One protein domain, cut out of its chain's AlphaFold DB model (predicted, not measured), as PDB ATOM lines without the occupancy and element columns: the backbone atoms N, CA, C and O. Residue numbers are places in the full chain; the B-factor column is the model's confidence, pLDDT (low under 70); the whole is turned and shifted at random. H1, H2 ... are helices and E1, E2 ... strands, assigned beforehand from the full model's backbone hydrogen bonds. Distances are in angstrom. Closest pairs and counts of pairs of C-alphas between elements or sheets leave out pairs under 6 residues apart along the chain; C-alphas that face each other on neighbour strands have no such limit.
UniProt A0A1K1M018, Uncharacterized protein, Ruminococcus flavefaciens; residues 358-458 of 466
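This is residues 358 to 458 of the 466 residues of an uncharacterized protein of Ruminococcus flavefaciens (UniProt A0A1K1M018). A single curved sheet of four strands, E1 to E4, curls round the helix H1, which packs on one face and leaves the other bare. The short helix H2 grazes the sheet beside H1, and a long loop, residues 371 to 392, joins the two helices. The printed part has 101 residues, in the order H1 H2 E1 E2 E3 E4; the sheet runs E1 - E2 - E3 - E4, all antiparallel, and the class is mixed. It is compact, with a radius of gyration of the C-alphas of 13.2 A, yet elongated, spanning 44 by 25 by 21 A.

H1, residues 358 to 370, begins at C-alpha 358 (114.292, 142.365, 154.852) and is 18.3 A long. H2 is residues 393 to 396, 4.9 A. E1 is residues 399 to 405, 17.1 A; E2, 410 to 418, 24.5 A; E3, 424 to 433, 25.0 A; E4, 441 to 449, 21.0 A, ending at C-alpha 449 (131.701, 154.704, 160.617).

H1 is on the twisted sheet; its closest C-alphas to E4 are Ala 364 and Val 441, 5.2 A. H1 and H2 touch, closest at the C-alphas of Ala 362 and Ile 395, 5.8 A. The strands form a meander, each the antiparallel neighbour of the one before. Within hydrogen-bond range are N 402 and O 412 in the hairpin E1 and E2, 2.8 A, N 413 and O 430 in E2 and E3, 2.9 A, and N 429 and O 446 in E3 and E4, 2.9 A. E4 bends by 75 degrees at residue 444. E1 and E4 are apart. In H1 every O i to N i+4 pair is within range; H2 is too short for one.

The C-alphas of Ser 407 and Ser 456 are farthest apart, 43.8 A. The printed part has no cut; the link H1 to H2 is long. Low pLDDT, under 70, falls on residues 383 to 390 and 436 to 438.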
ATOM      1  N   GLU A 358     112.936 142.151 155.364       92.19
ATOM      2  CA  GLU A 358     114.292 142.365 154.852       92.19
ATOM      3  C   GLU A 358     114.328 143.334 153.666       92.19
ATOM      4  O   GLU A 358     115.073 144.316 153.687       92.19
ATOM      5  N   TYR A 359     113.511 143.078 152.639       89.69
ATOM      6  CA  TYR A 359     113.471 143.883 151.415       89.69
ATOM      7  C   TYR A 359     113.108 145.337 151.718       89.69
ATOM      8  O   TYR A 359     113.808 146.272 151.326       89.69
ATOM      9  N   THR A 360     112.025 145.531 152.464       91.06
ATOM     10  CA  THR A 360     111.508 146.849 152.819       91.06
ATOM     11  C   THR A 360     112.488 147.593 153.728       91.06
ATOM     12  O   THR A 360     112.672 148.803 153.570       91.06
ATOM     13  N   SER A 361     113.196 146.878 154.610       93.50
ATOM     14  CA  SER A 361     114.284 147.448 155.410       93.50
ATOM     15  C   SER A 361     115.461 147.913 154.558       93.50
ATOM     16  O   SER A 361     115.940 149.033 154.740       93.50
ATOM     17  N   ALA A 362     115.895 147.108 153.586       91.44
ATOM     18  CA  ALA A 362     116.967 147.485 152.672       91.44
ATOM     19  C   ALA A 362     116.607 148.738 151.854       91.44
ATOM     20  O   ALA A 362     117.409 149.670 151.765       91.44
ATOM     21  N   VAL A 363     115.373 148.815 151.340       90.38
ATOM     22  CA  VAL A 363     114.851 150.000 150.636       90.38
ATOM     23  C   VAL A 363     114.814 151.228 151.554       90.38
ATOM     24  O   VAL A 363     115.201 152.326 151.145       90.38
ATOM     25  N   ALA A 364     114.382 151.078 152.810       92.62
ATOM     26  CA  ALA A 364     114.370 152.178 153.776       92.62
ATOM     27  C   ALA A 364     115.784 152.711 154.057       92.62
ATOM     28  O   ALA A 364     115.990 153.928 154.081       92.62
ATOM     29  N   ILE A 365     116.756 151.811 154.243       93.44
ATOM     30  CA  ILE A 365     118.165 152.156 154.469       93.44
ATOM     31  C   ILE A 365     118.743 152.863 153.246       93.44
ATOM     32  O   ILE A 365     119.345 153.925 153.403       93.44
ATOM     33  N   GLN A 366     118.514 152.342 152.037       91.00
ATOM     34  CA  GLN A 366     118.929 152.998 150.797       91.00
ATOM     35  C   GLN A 366     118.417 154.442 150.755       91.00
ATOM     36  O   GLN A 366     119.210 155.382 150.689       91.00
ATOM     37  N   ASN A 367     117.103 154.627 150.906       88.75
ATOM     38  CA  ASN A 367     116.463 155.941 150.893       88.75
ATOM     39  C   ASN A 367     116.993 156.877 151.994       88.75
ATOM     40  O   ASN A 367     117.011 158.099 151.828       88.75
ATOM     41  N   TYR A 368     117.381 156.330 153.148       91.50
ATOM     42  CA  TYR A 368     117.969 157.089 154.249       91.50
ATOM     43  C   TYR A 368     119.391 157.559 153.911       91.50
ATOM     44  O   TYR A 368     119.736 158.716 154.160       91.50
ATOM     45  N   ILE A 369     120.209 156.684 153.334       90.94
ATOM     46  CA  ILE A 369     121.605 156.950 152.983       90.94
ATOM     47  C   ILE A 369     121.714 157.886 151.769       90.94
ATOM     48  O   ILE A 369     122.546 158.790 151.770       90.94
ATOM     49  N   GLU A 370     120.860 157.726 150.758       87.31
ATOM     50  CA  GLU A 370     120.845 158.560 149.544       87.31
ATOM     51  C   GLU A 370     120.611 160.047 149.829       87.31
ATOM     52  O   GLU A 370     121.130 160.917 149.132       87.31
ATOM     53  N   LYS A 371     119.846 160.362 150.877       86.88
ATOM     54  CA  LYS A 371     119.484 161.742 151.233       86.88
ATOM     55  C   LYS A 371     120.581 162.484 152.006       86.88
ATOM     56  O   LYS A 371     120.362 163.628 152.405       86.88
ATOM     57  N   ARG A 372     121.730 161.848 152.261       89.38
ATOM     58  CA  ARG A 372     122.776 162.329 153.175       89.38
ATOM     59  C   ARG A 372     124.144 162.326 152.504       89.38
ATOM     60  O   ARG A 372     124.703 161.274 152.203       89.38
ATOM     61  N   ALA A 373     124.682 163.525 152.287       86.50
ATOM     62  CA  ALA A 373     125.940 163.723 151.569       86.50
ATOM     63  C   ALA A 373     127.131 163.064 152.280       86.50
ATOM     64  O   ALA A 373     128.058 162.590 151.631       86.50
ATOM     65  N   GLU A 374     127.079 162.982 153.609       88.06
ATOM     66  CA  GLU A 374     128.083 162.325 154.435       88.06
ATOM     67  C   GLU A 374     128.183 160.812 154.212       88.06
ATOM     68  O   GLU A 374     129.072 160.210 154.797       88.06
ATOM     69  N   TYR A 375     127.319 160.201 153.393       90.50
ATOM     70  CA  TYR A 375     127.347 158.776 153.039       90.50
ATOM     71  C   TYR A 375     127.438 158.538 151.526       90.50
ATOM     72  O   TYR A 375     127.064 157.471 151.034       90.50
ATOM     73  N   ASN A 376     127.913 159.528 150.766       89.06
ATOM     74  CA  ASN A 376     128.049 159.431 149.310       89.06
ATOM     75  C   ASN A 376     129.081 158.414 148.823       89.06
ATOM     76  O   ASN A 376     129.063 158.080 147.647       89.06
ATOM     77  N   ASP A 377     129.932 157.904 149.703       88.25
ATOM     78  CA  ASP A 377     130.906 156.844 149.446       88.25
ATOM     79  C   ASP A 377     130.314 155.425 149.544       88.25
ATOM     80  O   ASP A 377     130.967 154.455 149.156       88.25
ATOM     81  N   ILE A 378     129.091 155.288 150.065       89.50
ATOM     82  CA  ILE A 378     128.446 153.996 150.328       89.50
ATOM     83  C   ILE A 378     127.817 153.437 149.062       89.50
ATOM     84  O   ILE A 378     127.020 154.105 148.412       89.50
ATOM     85  N   ASN A 379     128.111 152.188 148.733       86.12
ATOM     86  CA  ASN A 379     127.488 151.496 147.623       86.12
ATOM     87  C   ASN A 379     126.044 151.104 147.971       86.12
ATOM     88  O   ASN A 379     125.782 150.460 148.982       86.12
ATOM     89  N   ILE A 380     125.112 151.494 147.108       82.81
ATOM     90  CA  ILE A 380     123.667 151.267 147.252       82.81
ATOM     91  C   ILE A 380     123.060 150.615 146.004       82.81
ATOM     92  O   ILE A 380     121.858 150.708 145.779       82.81
ATOM     93  N   GLY A 381     123.886 150.009 145.148       75.62
ATOM     94  CA  GLY A 381     123.393 149.407 143.910       75.62
ATOM     95  C   GLY A 381     124.279 149.580 142.693       75.62
ATOM     96  O   GLY A 381     123.775 149.415 141.587       75.62
ATOM     97  N   TYR A 382     125.557 149.912 142.858       71.69
ATOM     98  CA  TYR A 382     126.509 150.029 141.760       71.69
ATOM     99  C   TYR A 382     127.467 148.834 141.737       71.69
ATOM    100  O   TYR A 382     127.889 148.339 142.781       71.69
ATOM    101  N   ASP A 383     127.818 148.357 140.547       67.25
ATOM    102  CA  ASP A 383     128.880 147.366 140.392       67.25
ATOM    103  C   ASP A 383     130.280 147.995 140.550       67.25
ATOM    104  O   ASP A 383     130.434 149.210 140.705       67.25
ATOM    105  N   SER A 384     131.326 147.164 140.499       60.06
ATOM    106  CA  SER A 384     132.727 147.604 140.604       60.06
ATOM    107  C   SER A 384     133.184 148.528 139.465       60.06
ATOM    108  O   SER A 384     134.266 149.104 139.547       60.06
ATOM    109  N   GLU A 385     132.400 148.654 138.392       60.41
ATOM    110  CA  GLU A 385     132.643 149.572 137.274       60.41
ATOM    111  C   GLU A 385     131.815 150.866 137.390       60.41
ATOM    112  O   GLU A 385     131.875 151.722 136.504       60.41
ATOM    113  N   GLY A 386     131.043 151.030 138.473       60.22
ATOM    114  CA  GLY A 386     130.181 152.187 138.707       60.22
ATOM    115  C   GLY A 386     128.910 152.206 137.852       60.22
ATOM    116  O   GLY A 386     128.273 153.255 137.739       60.22
ATOM    117  N   LYS A 387     128.526 151.081 137.236       61.00
ATOM    118  CA  LYS A 387     127.237 150.927 136.538       61.00
ATOM    119  C   LYS A 387     126.168 150.478 137.528       61.00
ATOM    120  O   LYS A 387     126.496 149.931 138.576       61.00
ATOM    121  N   ALA A 388     124.891 150.700 137.209       60.50
ATOM    122  CA  ALA A 388     123.790 150.145 137.999       60.50
ATOM    123  C   ALA A 388     123.935 148.609 138.057       60.50
ATOM    124  O   ALA A 388     123.823 147.934 137.037       60.50
ATOM    125  N   GLY A 389     124.275 148.101 139.241       60.56
ATOM    126  CA  GLY A 389     124.558 146.706 139.565       60.56
ATOM    127  C   GLY A 389     123.371 146.031 140.260       60.56
ATOM    128  O   GLY A 389     122.231 146.180 139.832       60.56
ATOM    129  N   ARG A 390     123.616 145.283 141.349       60.88
ATOM    130  CA  ARG A 390     122.615 144.435 142.045       60.88
ATOM    131  C   ARG A 390     121.496 145.197 142.789       60.88
ATOM    132  O   ARG A 390     120.757 144.584 143.557       60.88
ATOM    133  N   GLY A 391     121.367 146.513 142.605       72.31
ATOM    134  CA  GLY A 391     120.401 147.341 143.338       72.31
ATOM    135  C   GLY A 391     120.541 147.178 144.858       72.31
ATOM    136  O   GLY A 391     121.654 147.129 145.384       72.31
ATOM    137  N   ILE A 392     119.415 147.010 145.557       78.12
ATOM    138  CA  ILE A 392     119.374 146.788 147.014       78.12
ATOM    139  C   ILE A 392     120.108 145.525 147.492       78.12
ATOM    140  O   ILE A 392     120.358 145.406 148.690       78.12
ATOM    141  N   GLY A 393     120.485 144.600 146.597       77.44
ATOM    142  CA  GLY A 393     121.180 143.362 146.964       77.44
ATOM    143  C   GLY A 393     122.454 143.607 147.779       77.44
ATOM    144  O   GLY A 393     122.728 142.878 148.721       77.44
ATOM    145  N   HIS A 394     123.171 144.707 147.512       78.75
ATOM    146  CA  HIS A 394     124.364 145.090 148.282       78.75
ATOM    147  C   HIS A 394     124.082 145.427 149.751       78.75
ATOM    148  O   HIS A 394     124.970 145.287 150.588       78.75
ATOM    149  N   ILE A 395     122.873 145.898 150.057       87.56
ATOM    150  CA  ILE A 395     122.435 146.148 151.433       87.56
ATOM    151  C   ILE A 395     121.942 144.836 152.044       87.56
ATOM    152  O   ILE A 395     122.281 144.532 153.183       87.56
ATOM    153  N   MET A 396     121.182 144.044 151.280       85.69
ATOM    154  CA  MET A 396     120.597 142.788 151.757       85.69
ATOM    155  C   MET A 396     121.646 141.736 152.151       85.69
ATOM    156  O   MET A 396     121.456 141.060 153.159       85.69
ATOM    157  N   ASP A 397     122.777 141.654 151.439       82.00
ATOM    158  CA  ASP A 397     123.845 140.668 151.688       82.00
ATOM    159  C   ASP A 397     124.337 140.655 153.150       82.00
ATOM    160  O   ASP A 397     124.684 139.597 153.680       82.00
ATOM    161  N   LYS A 398     124.370 141.816 153.817       87.81
ATOM    162  CA  LYS A 398     124.781 141.959 155.225       87.81
ATOM    163  C   LYS A 398     123.724 142.660 156.080       87.81
ATOM    164  O   LYS A 398     124.077 143.351 157.035       87.81
ATOM    165  N   LEU A 399     122.450 142.494 155.731       91.81
ATOM    166  CA  LEU A 399     121.321 142.928 156.545       91.81
ATOM    167  C   LEU A 399     120.771 141.746 157.343       91.81
ATOM    168  O   LEU A 399     120.482 140.688 156.793       91.81
ATOM    169  N   GLU A 400     120.573 141.958 158.637       94.00
ATOM    170  CA  GLU A 400     119.939 141.012 159.546       94.00
ATOM    171  C   GLU A 400     118.718 141.665 160.201       94.00
ATOM    172  O   GLU A 400     118.823 142.701 160.861       94.00
ATOM    173  N   VAL A 401     117.548 141.035 160.062       94.44
ATOM    174  CA  VAL A 401     116.365 141.396 160.853       94.44
ATOM    175  C   VAL A 401     116.473 140.725 162.219       94.44
ATOM    176  O   VAL A 401     116.268 139.521 162.379       94.44
ATOM    177  N   THR A 402     116.773 141.520 163.238       94.50
ATOM    178  CA  THR A 402     116.917 141.034 164.617       94.50
ATOM    179  C   THR A 402     115.554 140.779 165.267       94.50
ATOM    180  O   THR A 402     115.350 139.740 165.899       94.50
ATOM    181  N   GLU A 403     114.585 141.663 165.030       94.81
ATOM    182  CA  GLU A 403     113.232 141.611 165.587       94.81
ATOM    183  C   GLU A 403     112.225 142.144 164.562       94.81
ATOM    184  O   GLU A 403     112.514 143.117 163.864       94.81
ATOM    185  N   TYR A 404     111.049 141.523 164.489       94.31
ATOM    186  CA  TYR A 404     109.919 141.995 163.695       94.31
ATOM    187  C   TYR A 404     108.639 141.931 164.532       94.31
ATOM    188  O   TYR A 404     108.312 140.872 165.071       94.31
ATOM    189  N   ASP A 405     107.936 143.059 164.641       92.56
ATOM    190  CA  ASP A 405     106.621 143.152 165.273       92.56
ATOM    191  C   ASP A 405     105.531 143.299 164.195       92.56
ATOM    192  O   ASP A 405     105.357 144.399 163.649       92.56
ATOM    193  N   PRO A 406     104.780 142.222 163.886       88.44
ATOM    194  CA  PRO A 406     103.732 142.251 162.869       88.44
ATOM    195  C   PRO A 406     102.503 143.070 163.283       88.44
ATOM    196  O   PRO A 406     101.710 143.441 162.428       88.44
ATOM    197  N   SER A 407     102.321 143.386 164.571       87.94
ATOM    198  CA  SER A 407     101.146 144.142 165.035       87.94
ATOM    199  C   SER A 407     101.225 145.635 164.710       87.94
ATOM    200  O   SER A 407     100.203 146.311 164.590       87.94
ATOM    201  N   ILE A 408     102.449 146.152 164.575       90.19
ATOM    202  CA  ILE A 408     102.735 147.555 164.256       90.19
ATOM    203  C   ILE A 408     103.601 147.712 163.001       90.19
ATOM    204  O   ILE A 408     103.940 148.839 162.643       90.19
ATOM    205  N   HIS A 409     103.939 146.606 162.331       91.38
ATOM    206  CA  HIS A 409     104.767 146.551 161.126       91.38
ATOM    207  C   HIS A 409     106.124 147.260 161.300       91.38
ATOM    208  O   HIS A 409     106.513 148.104 160.487       91.38
ATOM    209  N   VAL A 410     106.847 146.939 162.381       94.69
ATOM    210  CA  VAL A 410     108.165 147.525 162.693       94.69
ATOM    211  C   VAL A 410     109.239 146.447 162.767       94.69
ATOM    212  O   VAL A 410     109.077 145.438 163.449       94.69
ATOM    213  N   CYS A 411     110.364 146.689 162.096       96.00
ATOM    214  CA  CYS A 411     111.564 145.859 162.152       96.00
ATOM    215  C   CYS A 411     112.682 146.550 162.931       96.00
ATOM    216  O   CYS A 411     112.905 147.750 162.769       96.00
ATOM    217  N   LYS A 412     113.452 145.775 163.697       96.88
ATOM    218  CA  LYS A 412     114.797 146.153 164.141       96.88
ATOM    219  C   LYS A 412     115.820 145.412 163.314       96.88
ATOM    220  O   LYS A 412     115.802 144.179 163.262       96.88
ATOM    221  N   VAL A 413     116.742 146.150 162.722       96.94
ATOM    222  CA  VAL A 413     117.753 145.589 161.830       96.94
ATOM    223  C   VAL A 413     119.158 145.963 162.258       96.94
ATOM    224  O   VAL A 413     119.384 147.040 162.813       96.94
ATOM    225  N   HIS A 414     120.091 145.074 161.947       96.44
ATOM    226  CA  HIS A 414     121.521 145.341 161.893       96.44
ATOM    227  C   HIS A 414     121.964 145.253 160.432       96.44
ATOM    228  O   HIS A 414     121.523 144.362 159.710       96.44
ATOM    229  N   ALA A 415     122.777 146.196 159.966       94.69
ATOM    230  CA  ALA A 415     123.289 146.203 158.605       94.69
ATOM    231  C   ALA A 415     124.742 146.677 158.567       94.69
ATOM    232  O   ALA A 415     125.088 147.701 159.159       94.69
ATOM    233  N   VAL A 416     125.580 145.972 157.806       94.00
ATOM    234  CA  VAL A 416     126.940 146.422 157.478       94.00
ATOM    235  C   VAL A 416     126.973 146.879 156.026       94.00
ATOM    236  O   VAL A 416     126.781 146.077 155.118       94.00
ATOM    237  N   LEU A 417     127.228 148.168 155.794       92.75
ATOM    238  CA  LEU A 417     127.212 148.765 154.457       92.75
ATOM    239  C   LEU A 417     128.631 148.941 153.914       92.75
ATOM    240  O   LEU A 417     129.549 149.337 154.641       92.75
ATOM    241  N   HIS A 418     128.799 148.686 152.618       90.06
ATOM    242  CA  HIS A 418     130.088 148.757 151.928       90.06
ATOM    243  C   HIS A 418     130.274 150.073 151.181       90.06
ATOM    244  O   HIS A 418     129.307 150.659 150.703       90.06
ATOM    245  N   ASN A 419     131.518 150.519 151.029       88.75
ATOM    246  CA  ASN A 419     131.855 151.590 150.093       88.75
ATOM    247  C   ASN A 419     131.846 151.094 148.630       88.75
ATOM    248  O   ASN A 419     131.690 149.901 148.357       88.75
ATOM    249  N   MET A 420     132.052 152.000 147.670       83.44
ATOM    250  CA  MET A 420     132.118 151.669 146.232       83.44
ATOM    251  C   MET A 420     133.249 150.695 145.848       83.44
ATOM    252  O   MET A 420     133.194 150.093 144.780       83.44
ATOM    253  N   ASN A 421     134.246 150.494 146.714       84.38
ATOM    254  CA  ASN A 421     135.317 149.509 146.524       84.38
ATOM    255  C   ASN A 421     134.987 148.134 147.149       84.38
ATOM    256  O   ASN A 421     135.828 147.237 147.166       84.38
ATOM    257  N   GLY A 422     133.774 147.961 147.687       84.94
ATOM    258  CA  GLY A 422     133.320 146.716 148.309       84.94
ATOM    259  C   GLY A 422     133.848 146.488 149.727       84.94
ATOM    260  O   GLY A 422     133.791 145.369 150.228       84.94
ATOM    261  N   GLU A 423     134.377 147.518 150.386       89.31
ATOM    262  CA  GLU A 423     134.900 147.410 151.747       89.31
ATOM    263  C   GLU A 423     133.859 147.857 152.780       89.31
ATOM    264  O   GLU A 423     133.223 148.891 152.603       89.31
ATOM    265  N   ASP A 424     133.722 147.125 153.890       93.00
ATOM    266  CA  ASP A 424     132.898 147.509 155.049       93.00
ATOM    267  C   ASP A 424     133.229 148.946 155.506       93.00
ATOM    268  O   ASP A 424     134.381 149.264 155.819       93.00
ATOM    269  N   ALA A 425     132.215 149.815 155.520       92.88
ATOM    270  CA  ALA A 425     132.364 151.252 155.745       92.88
ATOM    271  C   ALA A 425     131.430 151.794 156.838       92.88
ATOM    272  O   ALA A 425     131.850 152.667 157.604       92.88
ATOM    273  N   LEU A 426     130.212 151.255 156.959       94.50
ATOM    274  CA  LEU A 426     129.260 151.605 158.018       94.50
ATOM    275  C   LEU A 426     128.748 150.361 158.731       94.50
ATOM    276  O   LEU A 426     128.432 149.365 158.087       94.50
ATOM    277  N   ASP A 427     128.608 150.474 160.045       96.19
ATOM    278  CA  ASP A 427     127.795 149.592 160.875       96.19
ATOM    279  C   ASP A 427     126.546 150.378 161.295       96.19
ATOM    280  O   ASP A 427     126.664 151.503 161.793       96.19
ATOM    281  N   MET A 428     125.361 149.835 161.030       96.06
ATOM    282  CA  MET A 428     124.084 150.492 161.277       96.06
ATOM    283  C   MET A 428     123.145 149.566 162.043       96.06
ATOM    284  O   MET A 428     122.866 148.452 161.613       96.06
ATOM    285  N   THR A 429     122.579 150.071 163.136       97.50
ATOM    286  CA  THR A 429     121.394 149.486 163.775       97.50
ATOM    287  C   THR A 429     120.222 150.438 163.590       97.50
ATOM    288  O   THR A 429     120.375 151.641 163.799       97.50
ATOM    289  N   ALA A 430     119.056 149.939 163.185       97.38
ATOM    290  CA  ALA A 430     117.912 150.797 162.894       97.38
ATOM    291  C   ALA A 430     116.564 150.180 163.262       97.38
ATOM    292  O   ALA A 430     116.373 148.971 163.162       97.38
ATOM    293  N   GLU A 431     115.620 151.046 163.625       97.44
ATOM    294  CA  GLU A 431     114.193 150.729 163.672       97.44
ATOM    295  C   GLU A 431     113.531 151.241 162.398       97.44
ATOM    296  O   GLU A 431     113.677 152.411 162.030       97.44
ATOM    297  N   ILE A 432     112.805 150.363 161.716       96.00
ATOM    298  CA  ILE A 432     112.239 150.624 160.400       96.00
ATOM    299  C   ILE A 432     110.749 150.318 160.425       96.00
ATOM    300  O   ILE A 432     110.340 149.217 160.785       96.00
ATOM    301  N   SER A 433     109.945 151.286 159.991       92.81
ATOM    302  CA  SER A 433     108.549 151.037 159.645       92.81
ATOM    303  C   SER A 433     108.511 150.334 158.294       92.81
ATOM    304  O   SER A 433     108.905 150.923 157.279       92.81
ATOM    305  N   VAL A 434     108.061 149.080 158.298       85.31
ATOM    306  CA  VAL A 434     107.898 148.245 157.100       85.31
ATOM    307  C   VAL A 434     106.452 148.204 156.610       85.31
ATOM    308  O   VAL A 434     106.129 147.391 155.754       85.31
ATOM    309  N   ASN A 435     105.601 149.098 157.125       73.00
ATOM    310  CA  ASN A 435     104.193 149.192 156.757       73.00
ATOM    311  C   ASN A 435     104.020 149.295 155.235       73.00
ATOM    312  O   ASN A 435     104.369 150.310 154.629       73.00
ATOM    313  N   HIS A 436     103.425 148.259 154.652       61.84
ATOM    314  CA  HIS A 436     103.168 148.117 153.222       61.84
ATOM    315  C   HIS A 436     102.277 149.220 152.622       61.84
ATOM    316  O   HIS A 436     102.398 149.526 151.440       61.84
ATOM    317  N   ASN A 437     101.425 149.871 153.423       62.22
ATOM    318  CA  ASN A 437     100.563 150.974 152.971       62.22
ATOM    319  C   ASN A 437     101.266 152.345 152.979       62.22
ATOM    320  O   ASN A 437     100.662 153.362 152.625       62.22
ATOM    321  N   GLY A 438     102.522 152.403 153.425       63.22
ATOM    322  CA  GLY A 438     103.325 153.619 153.494       63.22
ATOM    323  C   GLY A 438     104.658 153.478 152.765       63.22
ATOM    324  O   GLY A 438     105.125 152.386 152.464       63.22
ATOM    325  N   SER A 439     105.319 154.607 152.490       77.31
ATOM    326  CA  SER A 439     106.736 154.551 152.124       77.31
ATOM    327  C   SER A 439     107.525 154.030 153.326       77.31
ATOM    328  O   SER A 439     107.304 154.531 154.430       77.31
ATOM    329  N   PRO A 440     108.449 153.080 153.146       85.81
ATOM    330  CA  PRO A 440     109.219 152.566 154.262       85.81
ATOM    331  C   PRO A 440     110.190 153.627 154.773       85.81
ATOM    332  O   PRO A 440     110.804 154.371 153.998       85.81
ATOM    333  N   VAL A 441     110.302 153.737 156.097       91.50
ATOM    334  CA  VAL A 441     111.054 154.815 156.753       91.50
ATOM    335  C   VAL A 441     111.893 154.255 157.888       91.50
ATOM    336  O   VAL A 441     111.393 153.553 158.764       91.50
ATOM    337  N   VAL A 442     113.164 154.653 157.909       94.44
ATOM    338  CA  VAL A 442     114.042 154.522 159.074       94.44
ATOM    339  C   VAL A 442     113.556 155.491 160.155       94.44
ATOM    340  O   VAL A 442     113.706 156.709 160.020       94.44
ATOM    341  N   MET A 443     112.937 154.950 161.202       94.69
ATOM    342  CA  MET A 443     112.378 155.698 162.332       94.69
ATOM    343  C   MET A 443     113.479 156.196 163.266       94.69
ATOM    344  O   MET A 443     113.457 157.342 163.715       94.69
ATOM    345  N   SER A 444     114.459 155.336 163.530       95.94
ATOM    346  CA  SER A 444     115.657 155.647 164.297       95.94
ATOM    347  C   SER A 444     116.840 154.865 163.729       95.94
ATOM    348  O   SER A 444     116.665 153.796 163.145       95.94
ATOM    349  N   ALA A 445     118.039 155.432 163.841       96.31
ATOM    350  CA  ALA A 445     119.267 154.789 163.399       96.31
ATOM    351  C   ALA A 445     120.423 155.179 164.317       96.31
ATOM    352  O   ALA A 445     120.598 156.361 164.621       96.31
ATOM    353  N   ASP A 446     121.211 154.185 164.701       96.75
ATOM    354  CA  ASP A 446     122.540 154.344 165.270       96.75
ATOM    355  C   ASP A 446     123.555 153.886 164.220       96.75
ATOM    356  O   ASP A 446     123.451 152.775 163.695       96.75
ATOM    357  N   ILE A 447     124.481 154.771 163.851       95.56
ATOM    358  CA  ILE A 447     125.410 154.556 162.740       95.56
ATOM    359  C   ILE A 447     126.823 154.831 163.226       95.56
ATOM    360  O   ILE A 447     127.147 155.935 163.665       95.56
ATOM    361  N   THR A 448     127.687 153.835 163.061       95.06
ATOM    362  CA  THR A 448     129.118 153.945 163.321       95.06
ATOM    363  C   THR A 448     129.886 153.827 162.011       95.06
ATOM    364  O   THR A 448     129.767 152.838 161.287       95.06
ATOM    365  N   ARG A 449     130.725 154.824 161.706       92.69
ATOM    366  CA  ARG A 449     131.701 154.704 160.617       92.69
ATOM    367  C   ARG A 449     132.809 153.739 161.018       92.69
ATOM    368  O   ARG A 449     133.542 153.988 161.971       92.69
ATOM    369  N   ILE A 450     132.934 152.655 160.259       92.81
ATOM    370  CA  ILE A 450     134.049 151.703 160.342       92.81
ATOM    371  C   ILE A 450     135.256 152.280 159.593       92.81
ATOM    372  O   ILE A 450     136.401 152.131 160.025       92.81
ATOM    373  N   LYS A 451     134.989 152.971 158.477       88.25
ATOM    374  CA  LYS A 451     135.980 153.691 157.680       88.25
ATOM    375  C   LYS A 451     135.593 155.152 157.505       88.25
ATOM    376  O   LYS A 451     134.422 155.502 157.326       88.25
ATOM    377  N   GLU A 452     136.616 155.998 157.551       86.69
ATOM    378  CA  GLU A 452     136.487 157.417 157.247       86.69
ATOM    379  C   GLU A 452     136.000 157.621 155.814       86.69
ATOM    380  O   GLU A 452     136.290 156.821 154.924       86.69
ATOM    381  N   TYR A 453     135.258 158.707 155.618       86.81
ATOM    382  CA  TYR A 453     134.772 159.103 154.305       86.81
ATOM    383  C   TYR A 453     135.939 159.334 153.340       86.81
ATOM    384  O   TYR A 453     136.876 160.073 153.655       86.81
ATOM    385  N   ASP A 454     135.844 158.755 152.147       80.94
ATOM    386  CA  ASP A 454     136.825 158.926 151.081       80.94
ATOM    387  C   ASP A 454     136.120 159.391 149.803       80.94
ATOM    388  O   ASP A 454     135.374 158.646 149.166       80.94
ATOM    389  N   SER A 455     136.381 160.643 149.415       82.19
ATOM    390  CA  SER A 455     135.756 161.263 148.246       82.19
ATOM    391  C   SER A 455     136.177 160.625 146.917       82.19
ATOM    392  O   SER A 455     135.566 160.898 145.890       82.19
ATOM    393  N   SER A 456     137.221 159.786 146.900       81.88
ATOM    394  CA  SER A 456     137.585 159.005 145.710       81.88
ATOM    395  C   SER A 456     136.612 157.856 145.423       81.88
ATOM    396  O   SER A 456     136.580 157.364 144.296       81.88
ATOM    397  N   TYR A 457     135.788 157.481 146.406       81.50
ATOM    398  CA  TYR A 457     134.741 156.466 146.290       81.50
ATOM    399  C   TYR A 457     133.336 157.063 146.213       81.50
ATOM    400  O   TYR A 457     132.364 156.344 146.421       81.50
ATOM    401  N   GLU A 458     133.201 158.360 145.926       83.12
ATOM    402  CA  GLU A 458     131.885 158.966 145.732       83.12
ATOM    403  C   GLU A 458     131.105 158.244 144.630       83.12
ATOM    404  O   GLU A 458     131.583 158.048 143.508       83.12
TER     405      GLU A 458